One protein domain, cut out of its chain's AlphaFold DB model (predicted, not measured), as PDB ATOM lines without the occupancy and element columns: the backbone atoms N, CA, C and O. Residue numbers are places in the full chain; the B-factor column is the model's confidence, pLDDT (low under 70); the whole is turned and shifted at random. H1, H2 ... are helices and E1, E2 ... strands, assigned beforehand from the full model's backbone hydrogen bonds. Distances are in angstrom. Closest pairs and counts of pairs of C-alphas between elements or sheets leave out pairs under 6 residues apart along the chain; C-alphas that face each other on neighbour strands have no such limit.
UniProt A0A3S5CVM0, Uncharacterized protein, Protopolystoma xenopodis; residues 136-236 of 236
ATOM      1  N   ASN A 136     -15.623 -10.499 -44.635       87.44
ATOM      2  CA  ASN A 136     -16.490 -10.054 -43.542       87.44
ATOM      3  C   ASN A 136     -16.862 -11.204 -42.593       87.44
ATOM      4  O   ASN A 136     -16.858 -11.028 -41.376       87.44
ATOM      5  N   GLN A 137     -17.135 -12.389 -43.138       87.12
ATOM      6  CA  GLN A 137     -17.425 -13.578 -42.351       87.12
ATOM      7  C   GLN A 137     -16.166 -14.098 -41.646       87.12
ATOM      8  O   GLN A 137     -16.234 -14.423 -40.465       87.12
ATOM      9  N   LEU A 138     -15.008 -14.098 -42.319       87.25
ATOM     10  CA  LEU A 138     -13.720 -14.452 -41.695       87.25
ATOM     11  C   LEU A 138     -13.412 -13.563 -40.475       87.25
ATOM     12  O   LEU A 138     -12.966 -14.050 -39.438       87.25
ATOM     13  N   LEU A 139     -13.703 -12.262 -40.570       88.06
ATOM     14  CA  LEU A 139     -13.552 -11.322 -39.455       88.06
ATOM     15  C   LEU A 139     -14.513 -11.609 -38.295       88.06
ATOM     16  O   LEU A 139     -14.107 -11.535 -37.137       88.06
ATOM     17  N   ALA A 140     -15.769 -11.945 -38.592       86.38
ATOM     18  CA  ALA A 140     -16.778 -12.231 -37.572       86.38
ATOM     19  C   ALA A 140     -16.529 -13.561 -36.840       86.38
ATOM     20  O   ALA A 140     -16.859 -13.705 -35.662       86.38
ATOM     21  N   GLU A 141     -15.944 -14.543 -37.526       83.19
ATOM     22  CA  GLU A 141     -15.671 -15.867 -36.967       83.19
ATOM     23  C   GLU A 141     -14.430 -15.889 -36.061       83.19
ATOM     24  O   GLU A 141     -14.300 -16.806 -35.242       83.19
ATOM     25  N   PHE A 142     -13.542 -14.887 -36.143       85.12
ATOM     26  CA  PHE A 142     -12.253 -14.925 -35.456       85.12
ATOM     27  C   PHE A 142     -11.754 -13.580 -34.891       85.12
ATOM     28  O   PHE A 142     -11.226 -12.711 -35.588       85.12
ATOM     29  N   ASN A 143     -11.791 -13.469 -33.559       87.44
ATOM     30  CA  ASN A 143     -11.474 -12.231 -32.846       87.44
ATOM     31  C   ASN A 143      -9.999 -11.821 -32.895       87.44
ATOM     32  O   ASN A 143      -9.727 -10.625 -32.828       87.44
ATOM     33  N   LYS A 144      -9.028 -12.744 -33.020       90.50
ATOM     34  CA  LYS A 144      -7.621 -12.299 -33.114       90.50
ATOM     35  C   LYS A 144      -7.355 -11.577 -34.435       90.50
ATOM     36  O   LYS A 144      -6.582 -10.627 -34.451       90.50
ATOM     37  N   LEU A 145      -8.015 -11.991 -35.519       90.81
ATOM     38  CA  LEU A 145      -7.937 -11.304 -36.809       90.81
ATOM     39  C   LEU A 145      -8.687  -9.975 -36.782       90.81
ATOM     40  O   LEU A 145      -8.151  -8.985 -37.270       90.81
ATOM     41  N   ALA A 146      -9.865  -9.925 -36.154       91.12
ATOM     42  CA  ALA A 146     -10.570  -8.665 -35.930       91.12
ATOM     43  C   ALA A 146      -9.711  -7.672 -35.128       91.12
ATOM     44  O   ALA A 146      -9.518  -6.538 -35.555       91.12
ATOM     45  N   PHE A 147      -9.115  -8.120 -34.019       94.19
ATOM     46  CA  PHE A 147      -8.193  -7.316 -33.218       94.19
ATOM     47  C   PHE A 147      -6.984  -6.838 -34.032       94.19
ATOM     48  O   PHE A 147      -6.639  -5.661 -33.977       94.19
ATOM     49  N   LEU A 148      -6.356  -7.732 -34.803       94.75
ATOM     50  CA  LEU A 148      -5.221  -7.400 -35.662       94.75
ATOM     51  C   LEU A 148      -5.579  -6.296 -36.662       94.75
ATOM     52  O   LEU A 148      -4.822  -5.342 -36.804       94.75
ATOM     53  N   VAL A 149      -6.729  -6.403 -37.331       94.12
ATOM     54  CA  VAL A 149      -7.203  -5.368 -38.259       94.12
ATOM     55  C   VAL A 149      -7.440  -4.050 -37.531       94.12
ATOM     56  O   VAL A 149      -6.930  -3.026 -37.975       94.12
ATOM     57  N   CYS A 150      -8.125  -4.069 -36.384       94.44
ATOM     58  CA  CYS A 150      -8.343  -2.866 -35.579       94.44
ATOM     59  C   CYS A 150      -7.024  -2.195 -35.164       94.44
ATOM     60  O   CYS A 150      -6.919  -0.972 -35.218       94.44
ATOM     61  N   LEU A 151      -6.010  -2.981 -34.789       95.31
ATOM     62  CA  LEU A 151      -4.685  -2.481 -34.414       95.31
ATOM     63  C   LEU A 151      -3.938  -1.861 -35.605       95.31
ATOM     64  O   LEU A 151      -3.311  -0.813 -35.484       95.31
ATOM     65  N   LEU A 152      -3.998  -2.490 -36.779       94.81
ATOM     66  CA  LEU A 152      -3.367  -1.935 -37.979       94.81
ATOM     67  C   LEU A 152      -4.056  -0.639 -38.428       94.81
ATOM     68  O   LEU A 152      -3.390   0.293 -38.873       94.81
ATOM     69  N   GLU A 153      -5.379  -0.562 -38.298       92.69
ATOM     70  CA  GLU A 153      -6.145   0.648 -38.602       92.69
ATOM     71  C   GLU A 153      -5.904   1.763 -37.580       92.69
ATOM     72  O   GLU A 153      -5.880   2.935 -37.965       92.69
ATOM     73  N   SER A 154      -5.670   1.436 -36.302       93.06
ATOM     74  CA  SER A 154      -5.279   2.445 -35.311       93.06
ATOM     75  C   SER A 154      -3.917   3.048 -35.650       93.06
ATOM     76  O   SER A 154      -3.780   4.260 -35.615       93.06
ATOM     77  N   PHE A 155      -2.948   2.248 -36.107       92.44
ATOM     78  CA  PHE A 155      -1.659   2.779 -36.565       92.44
ATOM     79  C   PHE A 155      -1.778   3.729 -37.757       92.44
ATOM     80  O   PHE A 155      -1.049   4.719 -37.826       92.44
ATOM     81  N   ILE A 156      -2.692   3.449 -38.690       89.81
ATOM     82  CA  ILE A 156      -2.980   4.366 -39.798       89.81
ATOM     83  C   ILE A 156      -3.587   5.667 -39.259       89.81
ATOM     84  O   ILE A 156      -3.156   6.750 -39.652       89.81
ATOM     85  N   ARG A 157      -4.559   5.576 -38.345       88.94
ATOM     86  CA  ARG A 157      -5.196   6.745 -37.724       88.94
ATOM     87  C   ARG A 157      -4.180   7.624 -36.994       88.94
ATOM     88  O   ARG A 157      -4.100   8.808 -37.297       88.94
ATOM     89  N   ASP A 158      -3.350   7.026 -36.146       89.50
ATOM     90  CA  ASP A 158      -2.317   7.730 -35.381       89.50
ATOM     91  C   ASP A 158      -1.324   8.449 -36.309       89.50
ATOM     92  O   ASP A 158      -0.915   9.578 -36.035       89.50
ATOM     93  N   SER A 159      -0.974   7.828 -37.445       86.62
ATOM     94  CA  SER A 159      -0.096   8.450 -38.445       86.62
ATOM     95  C   SER A 159      -0.736   9.645 -39.158       86.62
ATOM     96  O   SER A 159      -0.038  10.595 -39.494       86.62
ATOM     97  N   ASN A 160      -2.060   9.633 -39.348       84.31
ATOM     98  CA  ASN A 160      -2.781  10.757 -39.947       84.31
ATOM     99  C   ASN A 160      -2.952  11.929 -38.966       84.31
ATOM    100  O   ASN A 160      -2.992  13.075 -39.403       84.31
ATOM    101  N   GLU A 161      -3.081  11.656 -37.662       82.88
ATOM    102  CA  GLU A 161      -3.328  12.681 -36.638       82.88
ATOM    103  C   GLU A 161      -2.043  13.350 -36.126       82.88
ATOM    104  O   GLU A 161      -2.043  14.551 -35.870       82.88
ATOM    105  N   SER A 162      -0.949  12.595 -35.973       75.75
ATOM    106  CA  SER A 162       0.257  13.069 -35.270       75.75
ATOM    107  C   SER A 162       1.428  13.477 -36.178       75.75
ATOM    108  O   SER A 162       2.515  13.718 -35.656       75.75
ATOM    109  N   ASP A 163       1.253  13.490 -37.511       69.56
ATOM    110  CA  ASP A 163       2.331  13.644 -38.524       69.56
ATOM    111  C   ASP A 163       3.565  12.760 -38.227       69.56
ATOM    112  O   ASP A 163       4.721  13.064 -38.529       69.56
ATOM    113  N   ALA A 164       3.308  11.643 -37.547       75.06
ATOM    114  CA  ALA A 164       4.314  10.704 -37.107       75.06
ATOM    115  C   ALA A 164       4.541   9.667 -38.204       75.06
ATOM    116  O   ALA A 164       3.636   9.303 -38.958       75.06
ATOM    117  N   SER A 165       5.760   9.131 -38.269       81.06
ATOM    118  CA  SER A 165       6.082   8.065 -39.214       81.06
ATOM    119  C   SER A 165       5.134   6.875 -39.040       81.06
ATOM    120  O   SER A 165       4.988   6.363 -37.929       81.06
ATOM    121  N   LEU A 166       4.556   6.401 -40.144       85.44
ATOM    122  CA  LEU A 166       3.702   5.216 -40.187       85.44
ATOM    123  C   LEU A 166       4.358   4.018 -39.479       85.44
ATOM    124  O   LEU A 166       5.455   3.577 -39.844       85.44
ATOM    125  N   ASN A 167       3.649   3.445 -38.505       88.50
ATOM    126  CA  ASN A 167       4.094   2.240 -37.816       88.50
ATOM    127  C   ASN A 167       4.000   1.030 -38.751       88.50
ATOM    128  O   ASN A 167       2.918   0.533 -39.068       88.50
ATOM    129  N   ARG A 168       5.160   0.532 -39.180       91.44
ATOM    130  CA  ARG A 168       5.254  -0.669 -40.014       91.44
ATOM    131  C   ARG A 168       5.208  -1.921 -39.156       91.44
ATOM    132  O   ARG A 168       5.929  -2.024 -38.164       91.44
ATOM    133  N   THR A 169       4.391  -2.888 -39.563       94.75
ATOM    134  CA  THR A 169       4.106  -4.077 -38.754       94.75
ATOM    135  C   THR A 169       4.620  -5.350 -39.416       94.75
ATOM    136  O   THR A 169       4.358  -5.615 -40.589       94.75
ATOM    137  N   LEU A 170       5.337  -6.163 -38.642       96.00
ATOM    138  CA  LEU A 170       5.726  -7.519 -39.016       96.00
ATOM    139  C   LEU A 170       4.735  -8.499 -38.384       96.00
ATOM    140  O   LEU A 170       4.603  -8.532 -37.162       96.00
ATOM    141  N   ILE A 171       4.048  -9.291 -39.202       96.12
ATOM    142  CA  ILE A 171       3.059 -10.270 -38.743       96.12
ATOM    143  C   ILE A 171       3.602 -11.659 -39.026       96.12
ATOM    144  O   ILE A 171       3.766 -12.051 -40.181       96.12
ATOM    145  N   SER A 172       3.865 -12.407 -37.961       95.00
ATOM    146  CA  SER A 172       4.402 -13.757 -38.054       95.00
ATOM    147  C   SER A 172       3.347 -14.817 -37.771       95.00
ATOM    148  O   SER A 172       2.629 -14.705 -36.776       95.00
ATOM    149  N   SER A 173       3.308 -15.880 -38.570       92.94
ATOM    150  CA  SER A 173       2.474 -17.057 -38.308       92.94
ATOM    151  C   SER A 173       3.187 -18.344 -38.704       92.94
ATOM    152  O   SER A 173       3.915 -18.380 -39.686       92.94
ATOM    153  N   GLN A 174       2.928 -19.432 -37.981       89.12
ATOM    154  CA  GLN A 174       3.389 -20.773 -38.363       89.12
ATOM    155  C   GLN A 174       2.501 -21.409 -39.451       89.12
ATOM    156  O   GLN A 174       2.827 -22.460 -39.993       89.12
ATOM    157  N   SER A 175       1.352 -20.799 -39.765       87.50
ATOM    158  CA  SER A 175       0.384 -21.303 -40.742       87.50
ATOM    159  C   SER A 175       0.363 -20.427 -41.991       87.50
ATOM    160  O   SER A 175      -0.135 -19.301 -41.954       87.50
ATOM    161  N   LEU A 176       0.821 -20.979 -43.121       88.25
ATOM    162  CA  LEU A 176       0.707 -20.345 -44.444       88.25
ATOM    163  C   LEU A 176      -0.743 -19.978 -44.784       88.25
ATOM    164  O   LEU A 176      -1.006 -18.900 -45.307       88.25
ATOM    165  N   ARG A 177      -1.689 -20.854 -44.426       86.50
ATOM    166  CA  ARG A 177      -3.124 -20.645 -44.655       86.50
ATOM    167  C   ARG A 177      -3.665 -19.461 -43.848       86.50
ATOM    168  O   ARG A 177      -4.524 -18.736 -44.329       86.50
ATOM    169  N   LEU A 178      -3.156 -19.241 -42.630       89.50
ATOM    170  CA  LEU A 178      -3.536 -18.067 -41.840       89.50
ATOM    171  C   LEU A 178      -2.987 -16.781 -42.467       89.50
ATOM    172  O   LEU A 178      -3.687 -15.776 -42.481       89.50
ATOM    173  N   LEU A 179      -1.768 -16.817 -43.018       92.69
ATOM    174  CA  LEU A 179      -1.223 -15.682 -43.769       92.69
ATOM    175  C   LEU A 179      -2.060 -15.382 -45.024       92.69
ATOM    176  O   LEU A 179      -2.353 -14.218 -45.271       92.69
ATOM    177  N   ASP A 180      -2.516 -16.415 -45.746       91.06
ATOM    178  CA  ASP A 180      -3.448 -16.266 -46.876       91.06
ATOM    179  C   ASP A 180      -4.762 -15.576 -46.437       91.06
ATOM    180  O   ASP A 180      -5.220 -14.636 -47.086       91.06
ATOM    181  N   ILE A 181      -5.344 -15.983 -45.298       91.62
ATOM    182  CA  ILE A 181      -6.555 -15.362 -44.723       91.62
ATOM    183  C   ILE A 181      -6.311 -13.893 -44.346       91.62
ATOM    184  O   ILE A 181      -7.136 -13.034 -44.661       91.62
ATOM    185  N   ILE A 182      -5.191 -13.594 -43.680       94.06
ATOM    186  CA  ILE A 182      -4.829 -12.222 -43.297       94.06
ATOM    187  C   ILE A 182      -4.714 -11.346 -44.547       94.06
ATOM    188  O   ILE A 182      -5.264 -10.250 -44.575       94.06
ATOM    189  N   GLU A 183      -4.052 -11.832 -45.595       94.00
ATOM    190  CA  GLU A 183      -3.886 -11.101 -46.850       94.00
ATOM    191  C   GLU A 183      -5.230 -10.808 -47.540       94.00
ATOM    192  O   GLU A 183      -5.479  -9.667 -47.934       94.00
ATOM    193  N   ILE A 184      -6.139 -11.792 -47.611       92.56
ATOM    194  CA  ILE A 184      -7.511 -11.588 -48.115       92.56
ATOM    195  C   ILE A 184      -8.229 -10.496 -47.322       92.56
ATOM    196  O   ILE A 184      -8.835  -9.594 -47.904       92.56
ATOM    197  N   VAL A 185      -8.168 -10.571 -45.993       94.12
ATOM    198  CA  VAL A 185      -8.867  -9.626 -45.123       94.12
ATOM    199  C   VAL A 185      -8.297  -8.218 -45.263       94.12
ATOM    200  O   VAL A 185      -9.073  -7.273 -45.374       94.12
ATOM    201  N   LEU A 186      -6.975  -8.051 -45.343       94.75
ATOM    202  CA  LEU A 186      -6.362  -6.738 -45.567       94.75
ATOM    203  C   LEU A 186      -6.745  -6.151 -46.933       94.75
ATOM    204  O   LEU A 186      -7.068  -4.967 -47.025       94.75
ATOM    205  N   ASN A 187      -6.793  -6.976 -47.982       93.56
ATOM    206  CA  ASN A 187      -7.252  -6.547 -49.304       93.56
ATOM    207  C   ASN A 187      -8.724  -6.121 -49.300       93.56
ATOM    208  O   ASN A 187      -9.072  -5.112 -49.917       93.56
ATOM    209  N   TYR A 188      -9.576  -6.839 -48.568       93.62
ATOM    210  CA  TYR A 188     -10.963  -6.439 -48.349       93.62
ATOM    211  C   TYR A 188     -11.062  -5.123 -47.566       93.62
ATOM    212  O   TYR A 188     -11.788  -4.222 -47.968       93.62
ATOM    213  N   ARG A 189     -10.291  -4.941 -46.488       93.38
ATOM    214  CA  ARG A 189     -10.286  -3.675 -45.737       93.38
ATOM    215  C   ARG A 189      -9.797  -2.501 -46.578       93.38
ATOM    216  O   ARG A 189     -10.343  -1.410 -46.463       93.38
ATOM    217  N   ASN A 190      -8.868  -2.724 -47.506       94.19
ATOM    218  CA  ASN A 190      -8.441  -1.695 -48.451       94.19
ATOM    219  C   ASN A 190      -9.575  -1.180 -49.351       94.19
ATOM    220  O   ASN A 190      -9.533  -0.015 -49.742       94.19
ATOM    221  N   THR A 191     -10.587  -1.987 -49.694       92.94
ATOM    222  CA  THR A 191     -11.735  -1.479 -50.472       92.94
ATOM    223  C   THR A 191     -12.572  -0.504 -49.643       92.94
ATOM    224  O   THR A 191     -12.957   0.553 -50.139       92.94
ATOM    225  N   ILE A 192     -12.753  -0.804 -48.355       91.25
ATOM    226  CA  ILE A 192     -13.462   0.048 -47.395       91.25
ATOM    227  C   ILE A 192     -12.670   1.337 -47.143       91.25
ATOM    228  O   ILE A 192     -13.218   2.431 -47.254       91.25
ATOM    229  N   LEU A 193     -11.363   1.230 -46.896       90.75
ATOM    230  CA  LEU A 193     -10.490   2.388 -46.703       90.75
ATOM    231  C   LEU A 193     -10.507   3.322 -47.923       90.75
ATOM    232  O   LEU A 193     -10.587   4.537 -47.752       90.75
ATOM    233  N   ARG A 194     -10.520   2.773 -49.147       92.81
ATOM    234  CA  ARG A 194     -10.680   3.564 -50.380       92.81
ATOM    235  C   ARG A 194     -12.023   4.287 -50.436       92.81
ATOM    236  O   ARG A 194     -12.042   5.462 -50.783       92.81
ATOM    237  N   SER A 195     -13.126   3.625 -50.074       91.06
ATOM    238  CA  SER A 195     -14.453   4.268 -50.081       91.06
ATOM    239  C   SER A 195     -14.579   5.423 -49.085       91.06
ATOM    240  O   SER A 195     -15.336   6.354 -49.330       91.06
ATOM    241  N   ILE A 196     -13.806   5.393 -47.996       90.00
ATOM    242  CA  ILE A 196     -13.792   6.444 -46.966       90.00
ATOM    243  C   ILE A 196     -12.731   7.520 -47.297       90.00
ATOM    244  O   ILE A 196     -12.540   8.474 -46.549       90.00
ATOM    245  N   GLY A 197     -12.035   7.406 -48.436       87.00
ATOM    246  CA  GLY A 197     -11.031   8.379 -48.871       87.00
ATOM    247  C   GLY A 197      -9.713   8.313 -48.093       87.00
ATOM    248  O   GLY A 197      -8.966   9.292 -48.070       87.00
ATOM    249  N   SER A 198      -9.406   7.178 -47.452       86.56
ATOM    250  CA  SER A 198      -8.128   6.995 -46.760       86.56
ATOM    251  C   SER A 198      -6.963   7.093 -47.745       86.56
ATOM    252  O   SER A 198      -6.927   6.389 -48.757       86.56
ATOM    253  N   ARG A 199      -5.977   7.937 -47.423       85.81
ATOM    254  CA  ARG A 199      -4.744   8.094 -48.216       85.81
ATOM    255  C   ARG A 199      -3.788   6.916 -48.046       85.81
ATOM    256  O   ARG A 199      -3.048   6.585 -48.967       85.81
ATOM    257  N   ILE A 200      -3.808   6.295 -46.868       88.25
ATOM    258  CA  ILE A 200      -2.951   5.164 -46.519       88.25
ATOM    259  C   ILE A 200      -3.784   3.887 -46.617       88.25
ATOM    260  O   ILE A 200      -4.882   3.795 -46.060       88.25
ATOM    261  N   LEU A 201      -3.247   2.907 -47.336       91.75
ATOM    262  CA  LEU A 201      -3.820   1.577 -47.518       91.75
ATOM    263  C   LEU A 201      -2.819   0.536 -47.031       91.75
ATOM    264  O   LEU A 201      -1.611   0.764 -47.076       91.75
ATOM    265  N   HIS A 202      -3.309  -0.632 -46.631       93.12
ATOM    266  CA  HIS A 202      -2.444  -1.742 -46.268       93.12
ATOM    267  C   HIS A 202      -1.715  -2.270 -47.503       93.12
ATOM    268  O   HIS A 202      -2.318  -2.910 -48.366       93.12
ATOM    269  N   LYS A 203      -0.407  -2.026 -47.585       93.56
ATOM    270  CA  LYS A 203       0.459  -2.591 -48.621       93.56
ATOM    271  C   LYS A 203       1.306  -3.692 -47.999       93.56
ATOM    272  O   LYS A 203       2.076  -3.444 -47.067       93.56
ATOM    273  N   VAL A 204       1.109  -4.908 -48.498       94.56
ATOM    274  CA  VAL A 204       1.600  -6.139 -47.876       94.56
ATOM    275  C   VAL A 204       2.783  -6.698 -48.664       94.56
ATOM    276  O   VAL A 204       2.685  -6.911 -49.869       94.56
ATOM    277  N   ALA A 205       3.902  -6.942 -47.984       95.12
ATOM    278  CA  ALA A 205       4.994  -7.778 -48.484       95.12
ATOM    279  C   ALA A 205       4.898  -9.170 -47.848       95.12
ATOM    280  O   ALA A 205       4.506  -9.287 -46.688       95.12
ATOM    281  N   ARG A 206       5.272 -10.228 -48.571       95.00
ATOM    282  CA  ARG A 206       5.121 -11.603 -48.085       95.00
ATOM    283  C   ARG A 206       6.402 -12.408 -48.241       95.00
ATOM    284  O   ARG A 206       6.881 -12.601 -49.353       95.00
ATOM    285  N   LEU A 207       6.934 -12.881 -47.117       94.69
ATOM    286  CA  LEU A 207       8.139 -13.700 -47.036       94.69
ATOM    287  C   LEU A 207       7.795 -15.041 -46.383       94.69
ATOM    288  O   LEU A 207       7.781 -15.159 -45.158       94.69
ATOM    289  N   ASP A 208       7.512 -16.054 -47.194       91.81
ATOM    290  CA  ASP A 208       7.129 -17.372 -46.696       91.81
ATOM    291  C   ASP A 208       7.904 -18.524 -47.356       91.81
ATOM    292  O   ASP A 208       8.747 -18.327 -48.237       91.81
ATOM    293  N   GLY A 209       7.635 -19.747 -46.894       86.00
ATOM    294  CA  GLY A 209       8.300 -20.962 -47.371       86.00
ATOM    295  C   GLY A 209       8.041 -21.322 -48.840       86.00
ATOM    296  O   GLY A 209       8.712 -22.220 -49.343       86.00
ATOM    297  N   ARG A 210       7.117 -20.644 -49.546       87.81
ATOM    298  CA  ARG A 210       6.894 -20.862 -50.989       87.81
ATOM    299  C   ARG A 210       8.032 -20.270 -51.827       87.81
ATOM    300  O   ARG A 210       8.298 -20.750 -52.925       87.81
ATOM    301  N   LEU A 211       8.735 -19.267 -51.296       89.19
ATOM    302  CA  LEU A 211       9.919 -18.682 -51.922       89.19
ATOM    303  C   LEU A 211      11.103 -19.631 -51.747       89.19
ATOM    304  O   LEU A 211      11.670 -19.742 -50.655       89.19
ATOM    305  N   THR A 212      11.486 -20.322 -52.816       88.94
ATOM    306  CA  THR A 212      12.564 -21.322 -52.780       88.94
ATOM    307  C   THR A 212      13.935 -20.694 -53.009       88.94
ATOM    308  O   THR A 212      14.914 -21.122 -52.391       88.94
ATOM    309  N   LYS A 213      14.025 -19.639 -53.832       93.06
ATOM    310  CA  LYS A 213      15.307 -19.032 -54.210       93.06
ATOM    311  C   LYS A 213      15.723 -17.916 -53.241       93.06
ATOM    312  O   LYS A 213      14.918 -17.042 -52.916       93.06
ATOM    313  N   PRO A 214      17.005 -17.856 -52.829       92.94
ATOM    314  CA  PRO A 214      17.512 -16.761 -52.001       92.94
ATOM    315  C   PRO A 214      17.342 -15.373 -52.629       92.94
ATOM    316  O   PRO A 214      17.112 -14.414 -51.897       92.94
ATOM    317  N   ALA A 215      17.439 -15.260 -53.958       94.75
ATOM    318  CA  ALA A 215      17.288 -13.991 -54.674       94.75
ATOM    319  C   ALA A 215      15.877 -13.398 -54.510       94.75
ATOM    320  O   ALA A 215      15.750 -12.236 -54.139       94.75
ATOM    321  N   GLU A 216      14.836 -14.222 -54.662       93.94
ATOM    322  CA  GLU A 216      13.429 -13.824 -54.482       93.94
ATOM    323  C   GLU A 216      13.175 -13.328 -53.048       93.94
ATOM    324  O   GLU A 216      12.546 -12.295 -52.826       93.94
ATOM    325  N   ARG A 217      13.747 -14.013 -52.045       93.75
ATOM    326  CA  ARG A 217      13.659 -13.578 -50.640       93.75
ATOM    327  C   ARG A 217      14.320 -12.215 -50.415       93.75
ATOM    328  O   ARG A 217      13.778 -11.387 -49.686       93.75
ATOM    329  N   HIS A 218      15.481 -11.973 -51.027       94.06
ATOM    330  CA  HIS A 218      16.167 -10.681 -50.934       94.06
ATOM    331  C   HIS A 218      15.375  -9.560 -51.609       94.06
ATOM    332  O   HIS A 218      15.328  -8.453 -51.075       94.06
ATOM    333  N   GLU A 219      14.739  -9.843 -52.744       94.25
ATOM    334  CA  GLU A 219      13.883  -8.890 -53.445       94.25
ATOM    335  C   GLU A 219      12.703  -8.462 -52.569       94.25
ATOM    336  O   GLU A 219      12.520  -7.269 -52.343       94.25
ATOM    337  N   VAL A 220      11.983  -9.413 -51.963       93.44
ATOM    338  CA  VAL A 220      10.883  -9.112 -51.029       93.44
ATOM    339  C   VAL A 220      11.358  -8.251 -49.856       93.44
ATOM    340  O   VAL A 220      10.694  -7.278 -49.501       93.44
ATOM    341  N   ILE A 221      12.517  -8.570 -49.268       94.31
ATOM    342  CA  ILE A 221      13.096  -7.799 -48.154       94.31
ATOM    343  C   ILE A 221      13.477  -6.380 -48.588       94.31
ATOM    344  O   ILE A 221      13.332  -5.432 -47.814       94.31
ATOM    345  N   ASN A 222      14.005  -6.210 -49.797       93.94
ATOM    346  CA  ASN A 222      14.367  -4.892 -50.306       93.94
ATOM    347  C   ASN A 222      13.125  -4.063 -50.621       93.94
ATOM    348  O   ASN A 222      13.051  -2.908 -50.209       93.94
ATOM    349  N   THR A 223      12.123  -4.675 -51.239       91.44
ATOM    350  CA  THR A 223      10.830  -4.056 -51.517       91.44
ATOM    351  C   THR A 223      10.116  -3.646 -50.226       91.44
ATOM    352  O   THR A 223       9.608  -2.534 -50.138       91.44
ATOM    353  N   SER A 224      10.167  -4.457 -49.162       89.81
ATOM    354  CA  SER A 224       9.558  -4.105 -47.869       89.81
ATOM    355  C   SER A 224      10.264  -2.970 -47.117       89.81
ATOM    356  O   SER A 224       9.729  -2.470 -46.128       89.81
ATOM    357  N   LYS A 225      11.485  -2.582 -47.516       89.00
ATOM    358  CA  LYS A 225      12.172  -1.424 -46.913       89.00
ATOM    359  C   LYS A 225      11.563  -0.104 -47.362       89.00
ATOM    360  O   LYS A 225      11.706   0.872 -46.620       89.00
ATOM    361  N   ASP A 226      10.898  -0.087 -48.517       89.12
ATOM    362  CA  ASP A 226      10.151   1.069 -48.996       89.12
ATOM    363  C   ASP A 226       9.092   1.485 -47.957       89.12
ATOM    364  O   ASP A 226       8.435   0.654 -47.326       89.12
ATOM    365  N   GLN A 227       8.961   2.794 -47.744       85.25
ATOM    366  CA  GLN A 227       8.057   3.372 -46.749       85.25
ATOM    367  C   GLN A 227       6.586   3.190 -47.131       85.25
ATOM    368  O   GLN A 227       5.721   3.253 -46.263       85.25
ATOM    369  N   SER A 228       6.304   2.903 -48.406       86.75
ATOM    370  CA  SER A 228       4.948   2.612 -48.875       86.75
ATOM    371  C   SER A 228       4.369   1.303 -48.317       86.75
ATOM    372  O   SER A 228       3.151   1.129 -48.329       86.75
ATOM    373  N   TYR A 229       5.209   0.375 -47.835       91.38
ATOM    374  CA  TYR A 229       4.765  -0.889 -47.246       91.38
ATOM    375  C   TYR A 229       4.396  -0.719 -45.773       91.38
ATOM    376  O   TYR A 229       5.246  -0.424 -44.933       91.38
ATOM    377  N   THR A 230       3.128  -0.972 -45.448       92.56
ATOM    378  CA  THR A 230       2.621  -0.918 -44.068       92.56
ATOM    379  C   THR A 230       2.924  -2.203 -43.305       92.56
ATOM    380  O   THR A 230       3.148  -2.176 -42.096       92.56
ATOM    381  N   THR A 231       2.893  -3.345 -44.001       95.06
ATOM    382  CA  THR A 231       2.808  -4.659 -43.365       95.06
ATOM    383  C   THR A 231       3.673  -5.676 -44.097       95.06
ATOM    384  O   THR A 231       3.674  -5.733 -45.324       95.06
ATOM    385  N   MET A 232       4.371  -6.530 -43.351       96.12
ATOM    386  CA  MET A 232       5.063  -7.692 -43.903       96.12
ATOM    387  C   MET A 232       4.597  -8.966 -43.200       96.12
ATOM    388  O   MET A 232       4.659  -9.062 -41.974       96.12
ATOM    389  N   LEU A 233       4.137  -9.937 -43.983       96.69
ATOM    390  CA  LEU A 233       3.752 -11.267 -43.526       96.69
ATOM    391  C   LEU A 233       4.960 -12.195 -43.598       96.69
ATOM    392  O   LEU A 233       5.634 -12.249 -44.629       96.69
ATOM    393  N   LEU A 234       5.213 -12.936 -42.524       95.75
ATOM    394  CA  LEU A 234       6.323 -13.878 -42.453       95.75
ATOM    395  C   LEU A 234       5.939 -15.200 -41.798       95.75
ATOM    396  O   LEU A 234       5.118 -15.248 -40.878       95.75
ATOM    397  N   THR A 235       6.550 -16.281 -42.271       93.62
ATOM    398  CA  THR A 235       6.451 -17.582 -41.604       93.62
ATOM    399  C   THR A 235       7.543 -17.758 -40.565       93.62
ATOM    400  O   THR A 235       8.712 -17.517 -40.875       93.62
ATOM    401  N   SER A 236       7.156 -18.208 -39.370       83.12
ATOM    402  CA  SER A 236       8.069 -18.572 -38.274       83.12
ATOM    403  C   SER A 236       8.221 -20.074 -38.117       83.12
ATOM    404  O   SER A 236       7.227 -20.787 -38.387       83.12
TER     405      SER A 236
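AT A GLANCE: This is residues 136 to 236 of the 236 residues of an uncharacterized protein of Protopolystoma xenopodis (UniProt A0A3S5CVM0). A small parallel sheet of three strands has one long helix, H3, running along one of its faces, while the shorter H4 packs on the edge strand E2. H2 reaches the sheet only with its residues 148 to 155, and the short H1 makes a corner with H2 and touches H3. The printed part has 101 residues, with four named helices and three named strands in the order H1 H2 E1 H3 E2 H4 E3; the sheet order is E1 E3 E2, all parallel, and the class is mixed, helices and strands. The whole is compact, with a radius of gyration of the C-alphas of 14.0 A and spans of 39 by 33 by 20 A.

HOW THE PARTS SIT: H1, residues 136 to 141, and H2, residues 143 to 161, touch only at the corner by their tight link, and only just, with 3 pairs of C-alphas within 8 A; the closest are those of Leu 139 and Ala 146, 5.3 A apart. H1 also touches H3, residues 176 to 195, with residues 181 to 185 of H3 alone, at a steep tilt of 48 degrees, opposite ways; the closest C-alphas are those of Leu 139 and Val 185, 7.5 A apart. H2 and H3 are close but not clearly touching, with the C-alphas of Leu 145 and Ile 182 7.3 A apart. In the sheet, the edge strand E1, residues 169 to 173, is parallel to the inner strand E3, residues 231 to 235, at 24 degrees, with N 171 and O 232 within hydrogen-bond range at 2.8 A. The other edge strand, E2, residues 204 to 207, is parallel to E3 at 22 degrees, with N 233 and O 205 2.8 A apart. H2 only just is on the sheet and only grazes it. H3 and the sheet form two layers, a helix on one face of a sheet, at a height over the sheet of 10.3 A. H3 runs along the strands, at 1 degrees to E3 on the local plane; the closest C-alphas of the two are those of Leu 179 and Leu 233, 6.7 A apart. E1, H3 and E2 form a split strand-helix-strand unit, two parallel strands joined through a helix with E3 between them in the sheet, and its crossover is right-handed. H4, residues 214 to 223, only grazes the sheet, with the C-alphas of Ala 205 and Val 220 6.6 A apart; E2, H4 and E3 form a strand-helix-strand unit of neighbour strands, also right-handed in its crossover. H3 and H4 are apart. Every O i to N i+4 pair is within hydrogen-bond range in H1, H2 and H4, and 15 of 16 are in H3.

IN THESE COORDINATES: H1 begins at C-alpha 136, at (-16.490, -10.054, -43.542). H2 measures 26.5 A from first to last C-alpha, H3 29.5 A and H4 14.4 A. E1 measures 13.1 A, E2 10.0 A and E3 13.5 A, the last ending at C-alpha 235, at (6.451, -17.582, -41.604).

THE WHOLE: The two C-alphas farthest apart are those of Glu 161 and Thr 212, at 40.9 A. The printed part has no cut and no long link, and it ends at residue 236, the chain's last. The mean pLDDT of the printed part is 90.6, and residue 163 is under 70.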